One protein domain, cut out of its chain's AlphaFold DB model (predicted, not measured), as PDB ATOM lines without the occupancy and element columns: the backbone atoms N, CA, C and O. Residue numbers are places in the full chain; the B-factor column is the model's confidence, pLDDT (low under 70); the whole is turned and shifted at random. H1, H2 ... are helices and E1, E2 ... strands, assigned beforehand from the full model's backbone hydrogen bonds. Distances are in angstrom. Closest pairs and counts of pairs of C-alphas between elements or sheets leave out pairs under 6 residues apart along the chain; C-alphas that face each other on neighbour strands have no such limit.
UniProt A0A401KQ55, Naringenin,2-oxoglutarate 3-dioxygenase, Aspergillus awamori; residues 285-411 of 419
ATOM      1  N   PHE A 285     -52.641   7.353  29.373       57.28
ATOM      2  CA  PHE A 285     -51.751   8.267  28.655       57.28
ATOM      3  C   PHE A 285     -51.431   7.664  27.280       57.28
ATOM      4  O   PHE A 285     -50.783   6.626  27.186       57.28
ATOM      5  N   ASN A 286     -51.949   8.284  26.217       55.03
ATOM      6  CA  ASN A 286     -52.060   7.659  24.897       55.03
ATOM      7  C   ASN A 286     -50.767   7.659  24.059       55.03
ATOM      8  O   ASN A 286     -50.156   8.704  23.839       55.03
ATOM      9  N   ARG A 287     -50.484   6.489  23.458       57.28
ATOM     10  CA  ARG A 287     -50.652   6.295  22.002       57.28
ATOM     11  C   ARG A 287     -52.160   6.175  21.718       57.28
ATOM     12  O   ARG A 287     -52.843   5.486  22.466       57.28
ATOM     13  N   GLY A 288     -52.698   6.856  20.706       67.31
ATOM     14  CA  GLY A 288     -54.139   6.896  20.411       67.31
ATOM     15  C   GLY A 288     -54.650   8.300  20.079       67.31
ATOM     16  O   GLY A 288     -53.877   9.137  19.619       67.31
ATOM     17  N   TYR A 289     -55.945   8.556  20.294       72.62
ATOM     18  CA  TYR A 289     -56.572   9.842  19.962       72.62
ATOM     19  C   TYR A 289     -56.022  10.995  20.814       72.62
ATOM     20  O   TYR A 289     -55.872  10.880  22.035       72.62
ATOM     21  N   GLU A 290     -55.771  12.112  20.148       75.56
ATOM     22  CA  GLU A 290     -55.331  13.399  20.655       75.56
ATOM     23  C   GLU A 290     -56.410  14.437  20.338       75.56
ATOM     24  O   GLU A 290     -56.749  14.678  19.182       75.56
ATOM     25  N   ARG A 291     -56.931  15.079  21.384       80.25
ATOM     26  CA  ARG A 291     -57.921  16.155  21.264       80.25
ATOM     27  C   ARG A 291     -57.277  17.487  20.856       80.25
ATOM     28  O   ARG A 291     -56.100  17.713  21.128       80.25
ATOM     29  N   PHE A 292     -58.094  18.415  20.356       81.38
ATOM     30  CA  PHE A 292     -57.690  19.802  20.102       81.38
ATOM     31  C   PHE A 292     -56.939  20.442  21.273       81.38
ATOM     32  O   PHE A 292     -57.318  20.273  22.438       81.38
ATOM     33  N   ARG A 293     -55.886  21.208  20.949       79.75
ATOM     34  CA  ARG A 293     -55.041  21.953  21.899       79.75
ATOM     35  C   ARG A 293     -54.328  21.081  22.940       79.75
ATOM     36  O   ARG A 293     -53.904  21.581  23.982       79.75
ATOM     37  N   ALA A 294     -54.209  19.774  22.701       71.56
ATOM     38  CA  ALA A 294     -53.453  18.883  23.581       71.56
ATOM     39  C   ALA A 294     -51.938  19.130  23.492       71.56
ATOM     40  O   ALA A 294     -51.243  19.049  24.511       71.56
ATOM     41  N   GLN A 295     -51.445  19.468  22.299       68.94
ATOM     42  CA  GLN A 295     -50.078  19.916  22.057       68.94
ATOM     43  C   GLN A 295     -49.995  21.440  21.950       68.94
ATOM     44  O   GLN A 295     -50.968  22.130  21.644       68.94
ATOM     45  N   LYS A 296     -48.820  21.960  22.302       78.31
ATOM     46  CA  LYS A 296     -48.485  23.378  22.224       78.31
ATOM     47  C   LYS A 296     -47.012  23.485  21.857       78.31
ATOM     48  O   LYS A 296     -46.158  23.446  22.744       78.31
ATOM     49  N   LEU A 297     -46.738  23.567  20.561       71.00
ATOM     50  CA  LEU A 297     -45.370  23.655  20.042       71.00
ATOM     51  C   LEU A 297     -44.850  25.097  20.013       71.00
ATOM     52  O   LEU A 297     -43.657  25.328  20.191       71.00
ATOM     53  N   GLU A 298     -45.744  26.082  19.921       74.00
ATOM     54  CA  GLU A 298     -45.390  27.500  19.994       74.00
ATOM     55  C   GLU A 298     -45.790  28.117  21.347       74.00
ATOM     56  O   GLU A 298     -46.928  28.012  21.809       74.00
ATOM     57  N   LYS A 299     -44.856  28.817  22.008       67.81
ATOM     58  CA  LYS A 299     -45.066  29.361  23.367       67.81
ATOM     59  C   LYS A 299     -46.215  30.380  23.449       67.81
ATOM     60  O   LYS A 299     -46.841  30.492  24.507       67.81
ATOM     61  N   ARG A 300     -46.510  31.095  22.356       71.62
ATOM     62  CA  ARG A 300     -47.462  32.222  22.311       71.62
ATOM     63  C   ARG A 300     -48.925  31.813  22.096       71.62
ATOM     64  O   ARG A 300     -49.794  32.658  22.279       71.62
ATOM     65  N   THR A 301     -49.210  30.556  21.753       72.38
ATOM     66  CA  THR A 301     -50.575  30.106  21.419       72.38
ATOM     67  C   THR A 301     -51.294  29.482  22.620       72.38
ATOM     68  O   THR A 301     -50.690  29.132  23.640       72.38
ATOM     69  N   THR A 302     -52.610  29.323  22.524       74.00
ATOM     70  CA  THR A 302     -53.442  28.589  23.496       74.00
ATOM     71  C   THR A 302     -53.377  27.064  23.302       74.00
ATOM     72  O   THR A 302     -54.002  26.324  24.061       74.00
ATOM     73  N   GLY A 303     -52.574  26.592  22.342       80.06
ATOM     74  CA  GLY A 303     -52.414  25.191  21.948       80.06
ATOM     75  C   GLY A 303     -52.784  24.975  20.482       80.06
ATOM     76  O   GLY A 303     -53.605  25.716  19.940       80.06
ATOM     77  N   ASP A 304     -52.178  23.960  19.871       82.50
ATOM     78  CA  ASP A 304     -52.282  23.648  18.445       82.50
ATOM     79  C   ASP A 304     -53.725  23.263  18.082       82.50
ATOM     80  O   ASP A 304     -54.351  22.412  18.732       82.50
ATOM     81  N   LEU A 305     -54.275  23.897  17.044       85.38
ATOM     82  CA  LEU A 305     -55.640  23.653  16.588       85.38
ATOM     83  C   LEU A 305     -55.678  22.458  15.625       85.38
ATOM     84  O   LEU A 305     -55.939  22.592  14.432       85.38
ATOM     85  N   LYS A 306     -55.399  21.276  16.175       85.50
ATOM     86  CA  LYS A 306     -55.445  19.984  15.484       85.50
ATOM     87  C   LYS A 306     -55.970  18.896  16.408       85.50
ATOM     88  O   LYS A 306     -55.719  18.937  17.612       85.50
ATOM     89  N   GLU A 307     -56.648  17.913  15.848       83.00
ATOM     90  CA  GLU A 307     -56.851  16.623  16.500       83.00
ATOM     91  C   GLU A 307     -56.006  15.569  15.788       83.00
ATOM     92  O   GLU A 307     -55.675  15.707  14.607       83.00
ATOM     93  N   GLY A 308     -55.609  14.540  16.527       81.06
ATOM     94  CA  GLY A 308     -54.654  13.552  16.054       81.06
ATOM     95  C   GLY A 308     -55.030  12.139  16.465       81.06
ATOM     96  O   GLY A 308     -55.740  11.926  17.442       81.06
ATOM     97  N   PHE A 309     -54.526  11.140  15.755       80.38
ATOM     98  CA  PHE A 309     -54.521   9.761  16.229       80.38
ATOM     99  C   PHE A 309     -53.139   9.152  16.007       80.38
ATOM    100  O   PHE A 309     -52.681   9.036  14.869       80.38
ATOM    101  N   PHE A 310     -52.481   8.771  17.103       76.19
ATOM    102  CA  PHE A 310     -51.134   8.205  17.103       76.19
ATOM    103  C   PHE A 310     -51.218   6.688  16.938       76.19
ATOM    104  O   PHE A 310     -51.817   5.998  17.767       76.19
ATOM    105  N   LEU A 311     -50.581   6.165  15.896       74.00
ATOM    106  CA  LEU A 311     -50.426   4.733  15.652       74.00
ATOM    107  C   LEU A 311     -48.944   4.365  15.645       74.00
ATOM    108  O   LEU A 311     -48.114   5.103  15.126       74.00
ATOM    109  N   GLY A 312     -48.618   3.205  16.202       71.75
ATOM    110  CA  GLY A 312     -47.299   2.588  16.087       71.75
ATOM    111  C   GLY A 312     -47.426   1.166  15.554       71.75
ATOM    112  O   GLY A 312     -48.535   0.692  15.305       71.75
ATOM    113  N   ARG A 313     -46.290   0.479  15.415       67.62
ATOM    114  CA  ARG A 313     -46.232  -0.916  14.967       67.62
ATOM    115  C   ARG A 313     -47.178  -1.800  15.782       67.62
ATOM    116  O   ARG A 313     -47.146  -1.769  17.013       67.62
ATOM    117  N   HIS A 314     -47.986  -2.604  15.088       64.56
ATOM    118  CA  HIS A 314     -48.722  -3.690  15.721       64.56
ATOM    119  C   HIS A 314     -47.723  -4.779  16.102       64.56
ATOM    120  O   HIS A 314     -46.994  -5.295  15.250       64.56
ATOM    121  N   LEU A 315     -47.654  -5.067  17.392       61.34
ATOM    122  CA  LEU A 315     -46.816  -6.118  17.932       61.34
ATOM    123  C   LEU A 315     -47.724  -7.265  18.394       61.34
ATOM    124  O   LEU A 315     -48.823  -6.985  18.887       61.34
ATOM    125  N   PRO A 316     -47.306  -8.527  18.186       55.66
ATOM    126  CA  PRO A 316     -48.030  -9.693  18.677       55.66
ATOM    127  C   PRO A 316     -48.367  -9.586  20.170       55.66
ATOM    128  O   PRO A 316     -47.657  -8.927  20.926       55.66
ATOM    129  N   LEU A 317     -49.451 -10.233  20.605       53.41
ATOM    130  CA  LEU A 317     -49.886 -10.201  22.012       53.41
ATOM    131  C   LEU A 317     -48.879 -10.861  22.970       53.41
ATOM    132  O   LEU A 317     -48.938 -10.626  24.172       53.41
ATOM    133  N   ASP A 318     -47.993 -11.700  22.439       55.94
ATOM    134  CA  ASP A 318     -46.878 -12.354  23.122       55.94
ATOM    135  C   ASP A 318     -45.553 -11.575  23.013       55.94
ATOM    136  O   ASP A 318     -44.553 -11.987  23.603       55.94
ATOM    137  N   ASP A 319     -45.528 -10.441  22.304       57.19
ATOM    138  CA  ASP A 319     -44.390  -9.522  22.320       57.19
ATOM    139  C   ASP A 319     -44.421  -8.689  23.621       57.19
ATOM    140  O   ASP A 319     -45.478  -8.153  23.967       57.19
ATOM    141  N   PRO A 320     -43.292  -8.531  24.342       51.44
ATOM    142  CA  PRO A 320     -43.222  -7.725  25.566       51.44
ATOM    143  C   PRO A 320     -43.709  -6.279  25.403       51.44
ATOM    144  O   PRO A 320     -44.179  -5.677  26.367       51.44
ATOM    145  N   ASP A 321     -43.612  -5.726  24.190       51.41
ATOM    146  CA  ASP A 321     -44.046  -4.368  23.845       51.41
ATOM    147  C   ASP A 321     -45.454  -4.345  23.186       51.41
ATOM    148  O   ASP A 321     -45.930  -3.297  22.726       51.41
ATOM    149  N   GLY A 322     -46.132  -5.499  23.119       48.59
ATOM    150  CA  GLY A 322     -47.454  -5.714  22.530       48.59
ATOM    151  C   GLY A 322     -48.590  -5.029  23.288       48.59
ATOM    152  O   GLY A 322     -48.785  -5.235  24.481       48.59
ATOM    153  N   GLN A 323     -49.397  -4.225  22.587       53.59
ATOM    154  CA  GLN A 323     -50.653  -3.686  23.124       53.59
ATOM    155  C   GLN A 323     -51.856  -4.425  22.535       53.59
ATOM    156  O   GLN A 323     -51.890  -4.738  21.343       53.59
ATOM    157  N   THR A 324     -52.881  -4.640  23.359       46.16
ATOM    158  CA  THR A 324     -54.151  -5.277  22.994       46.16
ATOM    159  C   THR A 324     -54.933  -4.439  21.972       46.16
ATOM    160  O   THR A 324     -55.737  -3.575  22.315       46.16
ATOM    161  N   ARG A 325     -54.718  -4.703  20.679       52.88
ATOM    162  CA  ARG A 325     -55.592  -4.268  19.572       52.88
ATOM    163  C   ARG A 325     -56.302  -5.478  18.967       52.88
ATOM    164  O   ARG A 325     -55.790  -6.591  19.030       52.88
ATOM    165  N   SER A 326     -57.491  -5.259  18.398       48.84
ATOM    166  CA  SER A 326     -58.267  -6.309  17.727       48.84
ATOM    167  C   SER A 326     -57.437  -7.008  16.649       48.84
ATOM    168  O   SER A 326     -56.767  -6.336  15.870       48.84
ATOM    169  N   SER A 327     -57.550  -8.332  16.564       50.94
ATOM    170  CA  SER A 327     -56.772  -9.228  15.694       50.94
ATOM    171  C   SER A 327     -57.001  -9.073  14.181       50.94
ATOM    172  O   SER A 327     -56.405  -9.807  13.398       50.94
ATOM    173  N   SER A 328     -57.858  -8.148  13.742       58.56
ATOM    174  CA  SER A 328     -58.102  -7.880  12.323       58.56
ATOM    175  C   SER A 328     -57.258  -6.702  11.829       58.56
ATOM    176  O   SER A 328     -57.448  -5.576  12.292       58.56
ATOM    177  N   GLU A 329     -56.385  -6.951  10.851       63.34
ATOM    178  CA  GLU A 329     -55.595  -5.923  10.164       63.34
ATOM    179  C   GLU A 329     -56.509  -4.853   9.535       63.34
ATOM    180  O   GLU A 329     -57.343  -5.133   8.667       63.34
ATOM    181  N   THR A 330     -56.373  -3.602   9.976       77.06
ATOM    182  CA  THR A 330     -57.160  -2.484   9.446       77.06
ATOM    183  C   THR A 330     -56.514  -1.900   8.185       77.06
ATOM    184  O   THR A 330     -55.350  -2.140   7.865       77.06
ATOM    185  N   ARG A 331     -57.250  -1.060   7.440       81.81
ATOM    186  CA  ARG A 331     -56.659  -0.291   6.321       81.81
ATOM    187  C   ARG A 331     -55.491   0.593   6.772       81.81
ATOM    188  O   ARG A 331     -54.564   0.801   6.000       81.81
ATOM    189  N   VAL A 332     -55.553   1.105   8.001       81.88
ATOM    190  CA  VAL A 332     -54.515   1.970   8.572       81.88
ATOM    191  C   VAL A 332     -53.259   1.161   8.897       81.88
ATOM    192  O   VAL A 332     -52.162   1.647   8.653       81.88
ATOM    193  N   ASP A 333     -53.406  -0.084   9.359       79.56
ATOM    194  CA  ASP A 333     -52.262  -0.964   9.634       79.56
ATOM    195  C   ASP A 333     -51.523  -1.334   8.333       79.56
ATOM    196  O   ASP A 333     -50.295  -1.255   8.275       79.56
ATOM    197  N   ARG A 334     -52.261  -1.608   7.246       85.31
ATOM    198  CA  ARG A 334     -51.670  -1.805   5.907       85.31
ATOM    199  C   ARG A 334     -50.933  -0.567   5.403       85.31
ATOM    200  O   ARG A 334     -49.833  -0.681   4.869       85.31
ATOM    201  N   TYR A 335     -51.530   0.612   5.577       87.81
ATOM    202  CA  TYR A 335     -50.895   1.873   5.197       87.81
ATOM    203  C   TYR A 335     -49.608   2.113   5.995       87.81
ATOM    204  O   TYR A 335     -48.575   2.421   5.407       87.81
ATOM    205  N   TYR A 336     -49.639   1.887   7.311       86.69
ATOM    206  CA  TYR A 336     -48.456   1.959   8.167       86.69
ATOM    207  C   TYR A 336     -47.334   1.037   7.668       86.69
ATOM    208  O   TYR A 336     -46.200   1.486   7.522       86.69
ATOM    209  N   GLY A 337     -47.643  -0.229   7.360       86.06
ATOM    210  CA  GLY A 337     -46.660  -1.188   6.845       86.06
ATOM    211  C   GLY A 337     -46.049  -0.773   5.502       86.06
ATOM    212  O   GLY A 337     -44.837  -0.899   5.306       86.06
ATOM    213  N   ALA A 338     -46.863  -0.223   4.598       90.62
ATOM    214  CA  ALA A 338     -46.398   0.280   3.308       90.62
ATOM    215  C   ALA A 338     -45.465   1.493   3.464       90.62
ATOM    216  O   ALA A 338     -44.384   1.514   2.878       90.62
ATOM    217  N   VAL A 339     -45.847   2.473   4.290       90.88
ATOM    218  CA  VAL A 339     -45.024   3.666   4.544       90.88
ATOM    219  C   VAL A 339     -43.729   3.292   5.260       90.88
ATOM    220  O   VAL A 339     -42.677   3.792   4.885       90.88
ATOM    221  N   LEU A 340     -43.774   2.371   6.227       87.69
ATOM    222  CA  LEU A 340     -42.573   1.891   6.909       87.69
ATOM    223  C   LEU A 340     -41.591   1.220   5.939       87.69
ATOM    224  O   LEU A 340     -40.389   1.459   6.030       87.69
ATOM    225  N   SER A 341     -42.097   0.409   5.006       88.75
ATOM    226  CA  SER A 341     -41.264  -0.221   3.973       88.75
ATOM    227  C   SER A 341     -40.600   0.840   3.091       88.75
ATOM    228  O   SER A 341     -39.382   0.829   2.938       88.75
ATOM    229  N   LEU A 342     -41.372   1.833   2.636       91.50
ATOM    230  CA  LEU A 342     -40.848   2.972   1.881       91.50
ATOM    231  C   LEU A 342     -39.792   3.762   2.670       91.50
ATOM    232  O   LEU A 342     -38.782   4.168   2.105       91.50
ATOM    233  N   THR A 343     -39.992   3.985   3.972       89.75
ATOM    234  CA  THR A 343     -39.001   4.669   4.816       89.75
ATOM    235  C   THR A 343     -37.679   3.905   4.853       89.75
ATOM    236  O   THR A 343     -36.625   4.527   4.766       89.75
ATOM    237  N   ILE A 344     -37.712   2.574   4.957       86.94
ATOM    238  CA  ILE A 344     -36.497   1.745   4.956       86.94
ATOM    239  C   ILE A 344     -35.769   1.851   3.609       86.94
ATOM    240  O   ILE A 344     -34.545   2.008   3.587       86.94
ATOM    241  N   ASP A 345     -36.507   1.834   2.499       89.94
ATOM    242  CA  ASP A 345     -35.930   2.000   1.161       89.94
ATOM    243  C   ASP A 345     -35.282   3.388   1.004       89.94
ATOM    244  O   ASP A 345     -34.147   3.502   0.546       89.94
ATOM    245  N   LEU A 346     -35.949   4.451   1.468       90.19
ATOM    246  CA  LEU A 346     -35.402   5.812   1.442       90.19
ATOM    247  C   LEU A 346     -34.148   5.960   2.308       90.19
ATOM    248  O   LEU A 346     -33.191   6.606   1.885       90.19
ATOM    249  N   MET A 347     -34.121   5.351   3.496       88.31
ATOM    250  CA  MET A 347     -32.928   5.347   4.351       88.31
ATOM    251  C   MET A 347     -31.752   4.642   3.664       88.31
ATOM    252  O   MET A 347     -30.618   5.094   3.793       88.31
ATOM    253  N   THR A 348     -32.016   3.576   2.904       87.44
ATOM    254  CA  THR A 348     -30.994   2.871   2.110       87.44
ATOM    255  C   THR A 348     -30.413   3.798   1.039       87.44
ATOM    256  O   THR A 348     -29.198   3.957   0.950       87.44
ATOM    257  N   VAL A 349     -31.272   4.502   0.295       90.56
ATOM    258  CA  VAL A 349     -30.845   5.476  -0.726       90.56
ATOM    259  C   VAL A 349     -30.054   6.633  -0.109       90.56
ATOM    260  O   VAL A 349     -29.027   7.040  -0.648       90.56
ATOM    261  N   ILE A 350     -30.496   7.163   1.035       89.56
ATOM    262  CA  ILE A 350     -29.789   8.247   1.730       89.56
ATOM    263  C   ILE A 350     -28.402   7.789   2.175       89.56
ATOM    264  O   ILE A 350     -27.452   8.543   1.983       89.56
ATOM    265  N   ALA A 351     -28.273   6.571   2.716       88.56
ATOM    266  CA  ALA A 351     -26.985   6.008   3.111       88.56
ATOM    267  C   ALA A 351     -25.999   6.000   1.932       88.56
ATOM    268  O   ALA A 351     -24.882   6.497   2.066       88.56
ATOM    269  N   GLU A 352     -26.439   5.534   0.762       90.81
ATOM    270  CA  GLU A 352     -25.611   5.513  -0.447       90.81
ATOM    271  C   GLU A 352     -25.222   6.924  -0.922       90.81
ATOM    272  O   GLU A 352     -24.059   7.159  -1.253       90.81
ATOM    273  N   ILE A 353     -26.156   7.885  -0.905       91.94
ATOM    274  CA  ILE A 353     -25.897   9.279  -1.317       91.94
ATOM    275  C   ILE A 353     -24.802   9.923  -0.462       91.94
ATOM    276  O   ILE A 353     -23.975  10.672  -0.983       91.94
ATOM    277  N   VAL A 354     -24.777   9.632   0.840       90.81
ATOM    278  CA  VAL A 354     -23.765  10.181   1.756       90.81
ATOM    279  C   VAL A 354     -22.480   9.341   1.814       90.81
ATOM    280  O   VAL A 354     -21.615   9.604   2.648       90.81
ATOM    281  N   GLY A 355     -22.330   8.349   0.927       91.12
ATOM    282  CA  GLY A 355     -21.136   7.506   0.824       91.12
ATOM    283  C   GLY A 355     -21.008   6.449   1.923       91.12
ATOM    284  O   GLY A 355     -19.909   5.952   2.167       91.12
ATOM    285  N   LEU A 356     -22.107   6.118   2.606       90.25
ATOM    286  CA  LEU A 356     -22.166   5.021   3.564       90.25
ATOM    287  C   LEU A 356     -22.541   3.708   2.866       90.25
ATOM    288  O   LEU A 356     -23.102   3.681   1.774       90.25
ATOM    289  N   ASP A 357     -22.241   2.604   3.546       89.38
ATOM    290  CA  ASP A 357     -22.755   1.281   3.198       89.38
ATOM    291  C   ASP A 357     -24.295   1.298   3.158       89.38
ATOM    292  O   ASP A 357     -24.932   1.865   4.050       89.38
ATOM    293  N   SER A 358     -24.899   0.668   2.147       82.25
ATOM    294  CA  SER A 358     -26.353   0.703   1.909       82.25
ATOM    295  C   SER A 358     -27.157   0.153   3.097       82.25
ATOM    296  O   SER A 358     -28.253   0.623   3.399       82.25
ATOM    297  N   ASP A 359     -26.586  -0.792   3.848       83.00
ATOM    298  CA  ASP A 359     -27.186  -1.361   5.056       83.00
ATOM    299  C   ASP A 359     -26.831  -0.591   6.345       83.00
ATOM    300  O   ASP A 359     -27.309  -0.947   7.429       83.00
ATOM    301  N   ALA A 360     -26.002   0.459   6.285       82.44
ATOM    302  CA  ALA A 360     -25.549   1.208   7.463       82.44
ATOM    303  C   ALA A 360     -26.719   1.765   8.276       82.44
ATOM    304  O   ALA A 360     -26.780   1.564   9.487       82.44
ATOM    305  N   LEU A 361     -27.675   2.410   7.607       79.81
ATOM    306  CA  LEU A 361     -28.842   2.999   8.260       79.81
ATOM    307  C   LEU A 361     -29.929   1.962   8.578       79.81
ATOM    308  O   LEU A 361     -30.591   2.049   9.613       79.81
ATOM    309  N   ARG A 362     -30.058   0.920   7.749       77.75
ATOM    310  CA  ARG A 362     -31.027  -0.169   7.945       77.75
ATOM    311  C   ARG A 362     -30.782  -0.955   9.234       77.75
ATOM    312  O   ARG A 362     -31.739  -1.384   9.882       77.75
ATOM    313  N   ARG A 363     -29.521  -1.088   9.655       77.19
ATOM    314  CA  ARG A 363     -29.130  -1.728  10.925       77.19
ATOM    315  C   ARG A 363     -29.739  -1.061  12.164       77.19
ATOM    316  O   ARG A 363     -29.952  -1.744  13.163       77.19
ATOM    317  N   PHE A 364     -30.097   0.220  12.089       70.75
ATOM    318  CA  PHE A 364     -30.773   0.941  13.174       70.75
ATOM    319  C   PHE A 364     -32.307   0.774  13.159       70.75
ATOM    320  O   PHE A 364     -32.984   1.188  14.099       70.75
ATOM    321  N   CYS A 365     -32.880   0.129  12.135       71.12
ATOM    322  CA  CYS A 365     -34.327  -0.019  11.931       71.12
ATOM    323  C   CYS A 365     -34.858  -1.441  12.221       71.12
ATOM    324  O   CYS A 365     -35.831  -1.874  11.607       71.12
ATOM    325  N   THR A 366     -34.256  -2.187  13.154       69.88
ATOM    326  CA  THR A 366     -34.668  -3.569  13.499       69.88
ATOM    327  C   THR A 366     -35.988  -3.627  14.284       69.88
ATOM    328  O   THR A 366     -36.860  -4.452  13.998       69.88
ATOM    329  N   LYS A 367     -36.180  -2.697  15.227       69.75
ATOM    330  CA  LYS A 367     -37.448  -2.418  15.929       69.75
ATOM    331  C   LYS A 367     -37.740  -0.907  15.881       69.75
ATOM    332  O   LYS A 367     -37.548  -0.213  16.876       69.75
ATOM    333  N   PRO A 368     -38.155  -0.364  14.723       70.50
ATOM    334  CA  PRO A 368     -38.265   1.077  14.554       70.50
ATOM    335  C   PRO A 368     -39.426   1.631  15.384       70.50
ATOM    336  O   PRO A 368     -40.555   1.139  15.305       70.50
ATOM    337  N   ILE A 369     -39.167   2.705  16.136       72.62
ATOM    338  CA  ILE A 369     -40.205   3.509  16.796       72.62
ATOM    339  C   ILE A 369     -40.790   4.474  15.753       72.62
ATOM    340  O   ILE A 369     -40.655   5.690  15.844       72.62
ATOM    341  N   ALA A 370     -41.399   3.912  14.708       78.12
ATOM    342  CA  ALA A 370     -42.073   4.683  13.672       78.12
ATOM    343  C   ALA A 370     -43.504   4.977  14.126       78.12
ATOM    344  O   ALA A 370     -44.273   4.051  14.409       78.12
ATOM    345  N   THR A 371     -43.851   6.259  14.207       81.00
ATOM    346  CA  THR A 371     -45.183   6.705  14.623       81.00
ATOM    347  C   THR A 371     -45.900   7.309  13.425       81.00
ATOM    348  O   THR A 371     -45.366   8.187  12.757       81.00
ATOM    349  N   LEU A 372     -47.112   6.837  13.150       85.44
ATOM    350  CA  LEU A 372     -48.021   7.430  12.178       85.44
ATOM    351  C   LEU A 372     -48.983   8.359  12.918       85.44
ATOM    352  O   LEU A 372     -49.706   7.916  13.814       85.44
ATOM    353  N   HIS A 373     -49.003   9.633  12.531       86.56
ATOM    354  CA  HIS A 373     -50.007  10.593  12.982       86.56
ATOM    355  C   HIS A 373     -51.047  10.798  11.896       86.56
ATOM    356  O   HIS A 373     -50.746  11.310  10.819       86.56
ATOM    357  N   LEU A 374     -52.285  10.434  12.203       87.12
ATOM    358  CA  LEU A 374     -53.433  10.874  11.423       87.12
ATOM    359  C   LEU A 374     -53.884  12.206  12.002       87.12
ATOM    360  O   LEU A 374     -54.271  12.240  13.167       87.12
ATOM    361  N   LEU A 375     -53.794  13.282  11.227       88.38
ATOM    362  CA  LEU A 375     -54.112  14.632  11.684       88.38
ATOM    363  C   LEU A 375     -55.355  15.156  10.976       88.38
ATOM    364  O   LEU A 375     -55.521  14.961   9.773       88.38
ATOM    365  N   HIS A 376     -56.199  15.852  11.728       87.50
ATOM    366  CA  HIS A 376     -57.299  16.636  11.189       87.50
ATOM    367  C   HIS A 376     -57.226  18.060  11.748       87.50
ATOM    368  O   HIS A 376     -57.143  18.278  12.961       87.50
ATOM    369  N   TYR A 377     -57.237  19.028  10.834       87.75
ATOM    370  CA  TYR A 377     -57.254  20.453  11.137       87.75
ATOM    371  C   TYR A 377     -58.664  20.986  10.874       87.75
ATOM    372  O   TYR A 377     -59.178  20.799   9.769       87.75
ATOM    373  N   PRO A 378     -59.317  21.633  11.852       86.12
ATOM    374  CA  PRO A 378     -60.663  22.135  11.663       86.12
ATOM    375  C   PRO A 378     -60.639  23.404  10.790       86.12
ATOM    376  O   PRO A 378     -59.645  24.138  10.803       86.12
ATOM    377  N   PRO A 379     -61.734  23.712  10.068       84.31
ATOM    378  CA  PRO A 379     -61.851  24.954   9.312       84.31
ATOM    379  C   PRO A 379     -61.660  26.179  10.211       84.31
ATOM    380  O   PRO A 379     -62.207  26.237  11.314       84.31
ATOM    381  N   GLN A 380     -60.918  27.170   9.720       81.38
ATOM    382  CA  GLN A 380     -60.697  28.435  10.419       81.38
ATOM    383  C   GLN A 380     -61.483  29.560   9.750       81.38
ATOM    384  O   GLN A 380     -61.670  29.564   8.532       81.38
ATOM    385  N   ALA A 381     -61.960  30.514  10.551       81.31
ATOM    386  CA  ALA A 381     -62.597  31.711  10.019       81.31
ATOM    387  C   ALA A 381     -61.563  32.565   9.252       81.31
ATOM    388  O   ALA A 381     -60.396  32.583   9.647       81.31
ATOM    389  N   PRO A 382     -61.951  33.288   8.185       76.69
ATOM    390  CA  PRO A 382     -61.018  34.120   7.417       76.69
ATOM    391  C   PRO A 382     -60.316  35.214   8.238       76.69
ATOM    392  O   PRO A 382     -59.256  35.688   7.848       76.69
ATOM    393  N   ASP A 383     -60.913  35.622   9.359       80.88
ATOM    394  CA  ASP A 383     -60.412  36.613  10.314       80.88
ATOM    395  C   ASP A 383     -59.785  35.978  11.569       80.88
ATOM    396  O   ASP A 383     -59.535  36.668  12.562       80.88
ATOM    397  N   ALA A 384     -59.526  34.665  11.547       77.44
ATOM    398  CA  ALA A 384     -58.863  33.976  12.643       77.44
ATOM    399  C   ALA A 384     -57.483  34.592  12.915       77.44
ATOM    400  O   ALA A 384     -56.716  34.917  12.009       77.44
ATOM    401  N   SER A 385     -57.165  34.749  14.201       78.88
ATOM    402  CA  SER A 385     -55.875  35.281  14.632       78.88
ATOM    403  C   SER A 385     -54.725  34.409  14.123       78.88
ATOM    404  O   SER A 385     -54.816  33.185  14.152       78.88
ATOM    405  N   GLU A 386     -53.579  35.014  13.803       70.69
ATOM    406  CA  GLU A 386     -52.344  34.266  13.527       70.69
ATOM    407  C   GLU A 386     -51.907  33.356  14.691       70.69
ATOM    408  O   GLU A 386     -51.087  32.459  14.499       70.69
ATOM    409  N   LEU A 387     -52.424  33.578  15.904       70.25
ATOM    410  CA  LEU A 387     -52.189  32.735  17.081       70.25
ATOM    411  C   LEU A 387     -53.115  31.506  17.149       70.25
ATOM    412  O   LEU A 387     -52.902  30.640  17.996       70.25
ATOM    413  N   GLU A 388     -54.108  31.415  16.261       71.00
ATOM    414  CA  GLU A 388     -55.058  30.300  16.116       71.00
ATOM    415  C   GLU A 388     -54.659  29.346  14.972       71.00
ATOM    416  O   GLU A 388     -55.488  28.628  14.422       71.00
ATOM    417  N   ARG A 389     -53.372  29.308  14.607       73.19
ATOM    418  CA  ARG A 389     -52.846  28.427  13.551       73.19
ATOM    419  C   ARG A 389     -52.926  26.941  13.929       73.19
ATOM    420  O   ARG A 389     -52.820  26.572  15.098       73.19
ATOM    421  N   GLY A 390     -53.077  26.083  12.917       74.94
ATOM    422  CA  GLY A 390     -53.210  24.633  13.094       74.94
ATOM    423  C   GLY A 390     -52.050  24.004  13.871       74.94
ATOM    424  O   GLY A 390     -52.276  23.269  14.828       74.94
ATOM    425  N   ILE A 391     -50.810  24.309  13.485       80.50
ATOM    426  CA  ILE A 391     -49.598  23.900  14.202       80.50
ATOM    427  C   ILE A 391     -48.527  24.988  14.062       80.50
ATOM    428  O   ILE A 391     -48.412  25.615  13.009       80.50
ATOM    429  N   GLY A 392     -47.780  25.256  15.135       76.50
ATOM    430  CA  GLY A 392     -46.650  26.194  15.102       76.50
ATOM    431  C   GLY A 392     -45.459  25.663  14.298       76.50
ATOM    432  O   GLY A 392     -45.372  24.465  14.027       76.50
ATOM    433  N   ALA A 393     -44.515  26.539  13.942       78.38
ATOM    434  CA  ALA A 393     -43.261  26.121  13.311       78.38
ATOM    435  C   ALA A 393     -42.454  25.228  14.270       78.38
ATOM    436  O   ALA A 393     -42.270  25.573  15.438       78.38
ATOM    437  N   HIS A 394     -42.002  24.076  13.781       79.69
ATOM    438  CA  HIS A 394     -41.242  23.090  14.546       79.69
ATOM    439  C   HIS A 394     -40.455  22.174  13.603       79.69
ATOM    440  O   HIS A 394     -40.659  22.191  12.389       79.69
ATOM    441  N   SER A 395     -39.576  21.361  14.180       76.00
ATOM    442  CA  SER A 395     -38.952  20.222  13.509       76.00
ATOM    443  C   SER A 395     -39.497  18.936  14.111       76.00
ATOM    444  O   SER A 395     -39.720  18.862  15.323       76.00
ATOM    445  N   ASP A 396     -39.714  17.935  13.267       77.19
ATOM    446  CA  ASP A 396     -40.168  16.629  13.723       77.19
ATOM    447  C   ASP A 396     -39.077  15.883  14.488       77.19
ATOM    448  O   ASP A 396     -37.875  16.055  14.272       77.19
ATOM    449  N   PHE A 397     -39.522  14.999  15.376       68.12
ATOM    450  CA  PHE A 397     -38.650  14.068  16.073       68.12
ATOM    451  C   PHE A 397     -38.530  12.786  15.246       68.12
ATOM    452  O   PHE A 397     -39.508  12.058  15.087       68.12
ATOM    453  N   GLY A 398     -37.337  12.476  14.745       75.38
ATOM    454  CA  GLY A 398     -37.095  11.235  14.014       75.38
ATOM    455  C   GLY A 398     -36.014  11.372  12.951       75.38
ATOM    456  O   GLY A 398     -35.375  12.411  12.836       75.38
ATOM    457  N   ALA A 399     -35.806  10.296  12.192       80.44
ATOM    458  CA  ALA A 399     -34.840  10.283  11.095       80.44
ATOM    459  C   ALA A 399     -35.408  10.925   9.818       80.44
ATOM    460  O   ALA A 399     -34.746  11.745   9.193       80.44
ATOM    461  N   ILE A 400     -36.633  10.548   9.434       85.38
ATOM    462  CA  ILE A 400     -37.326  11.044   8.238       85.38
ATOM    463  C   ILE A 400     -38.818  11.162   8.550       85.38
ATOM    464  O   ILE A 400     -39.404  10.227   9.100       85.38
ATOM    465  N   THR A 401     -39.434  12.264   8.123       88.56
ATOM    466  CA  THR A 401     -40.893  12.413   8.067       88.56
ATOM    467  C   THR A 401     -41.369  12.271   6.626       88.56
ATOM    468  O   THR A 401     -40.874  12.951   5.731       88.56
ATOM    469  N   ILE A 402     -42.370  11.418   6.405       90.00
ATOM    470  CA  ILE A 402     -43.088  11.323   5.130       90.00
ATOM    471  C   ILE A 402     -44.474  11.930   5.337       90.00
ATOM    472  O   ILE A 402     -45.266  11.418   6.129       90.00
ATOM    473  N   LEU A 403     -44.760  13.018   4.624       90.56
ATOM    474  CA  LEU A 403     -46.030  13.729   4.717       90.56
ATOM    475  C   LEU A 403     -46.912  13.410   3.506       90.56
ATOM    476  O   LEU A 403     -46.499  13.588   2.362       90.56
ATOM    477  N   LEU A 404     -48.149  12.991   3.770       89.00
ATOM    478  CA  LEU A 404     -49.215  12.901   2.775       89.00
ATOM    479  C   LEU A 404     -50.365  13.806   3.221       89.00
ATOM    480  O   LEU A 404     -50.858  13.665   4.338       89.00
ATOM    481  N   GLN A 405     -50.786  14.720   2.349       86.62
ATOM    482  CA  GLN A 405     -51.886  15.656   2.591       86.62
ATOM    483  C   GLN A 405     -52.989  15.484   1.544       86.62
ATOM    484  O   GLN A 405     -52.751  14.939   0.463       86.62
ATOM    485  N   ASP A 406     -54.197  15.935   1.874       83.19
ATOM    486  CA  ASP A 406     -55.306  16.008   0.927       83.19
ATOM    487  C   ASP A 406     -55.175  17.230  -0.008       83.19
ATOM    488  O   ASP A 406     -54.153  17.918  -0.048       83.19
ATOM    489  N   SER A 407     -56.216  17.493  -0.799       81.00
ATOM    490  CA  SER A 407     -56.234  18.594  -1.764       81.00
ATOM    491  C   SER A 407     -56.518  19.974  -1.161       81.00
ATOM    492  O   SER A 407     -56.521  20.946  -1.914       81.00
ATOM    493  N   VAL A 408     -56.815  20.086   0.141       79.12
ATOM    494  CA  VAL A 408     -57.130  21.377   0.780       79.12
ATOM    495  C   VAL A 408     -55.854  22.202   0.960       79.12
ATOM    496  O   VAL A 408     -55.873  23.406   0.719       79.12
ATOM    497  N   GLY A 409     -54.738  21.540   1.286       63.91
ATOM    498  CA  GLY A 409     -53.430  22.173   1.466       63.91
ATOM    499  C   GLY A 409     -53.352  23.081   2.704       63.91
ATOM    500  O   GLY A 409     -54.348  23.605   3.194       63.91
ATOM    501  N   GLY A 410     -52.144  23.261   3.241       66.88
ATOM    502  CA  GLY A 410     -51.931  24.107   4.428       66.88
ATOM    503  C   GLY A 410     -50.546  24.024   5.071       66.88
ATOM    504  O   GLY A 410     -50.263  24.782   5.995       66.88
ATOM    505  N   SER A 411     -49.674  23.126   4.603       57.75
ATOM    506  CA  SER A 411     -48.284  23.043   5.062       57.75
ATOM    507  C   SER A 411     -47.373  23.972   4.253       57.75
ATOM    508  O   SER A 411     -47.416  23.969   3.022       57.75
TER     509      SER A 411
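This is residues 285 to 411 of the 419 residues of the protein "Naringenin,2-oxoglutarate 3-dioxygenase" of Aspergillus awamori (UniProt A0A401KQ55). There is little regular structure: long loops, a ribbon of two antiparallel strands, E1 and E2, and near one end of it a long helix, H1. E1, H1 and E2, in chain order, hold 33 of 127 printed residues; the class is mixed. The whole is loose, with a radius of gyration of the C-alphas of 17.6 A and spans of 51 by 41 by 29 A.

E1, residues 307 to 311, pairs antiparallel with residues 289 to 290 and with E2, residues 372 to 376; N 309 and O 374, 2.8 A apart, are within hydrogen-bond range. H1, residues 331 to 353, has every O i to N i+4 pair within that range. The closest C-alphas of H1 and E2, Tyr 336 and Leu 372, are 6.8 A apart.

E1 runs 13.5 A from C-alpha 307 (-56.851, 16.623, 16.500), H1 33.1 A, and E2 13.1 A to C-alpha 376 (-57.299, 16.636, 11.189).

The printed part has no cut, and both links are long. pLDDT is under 70 in 29 residues, among them 313 to 329.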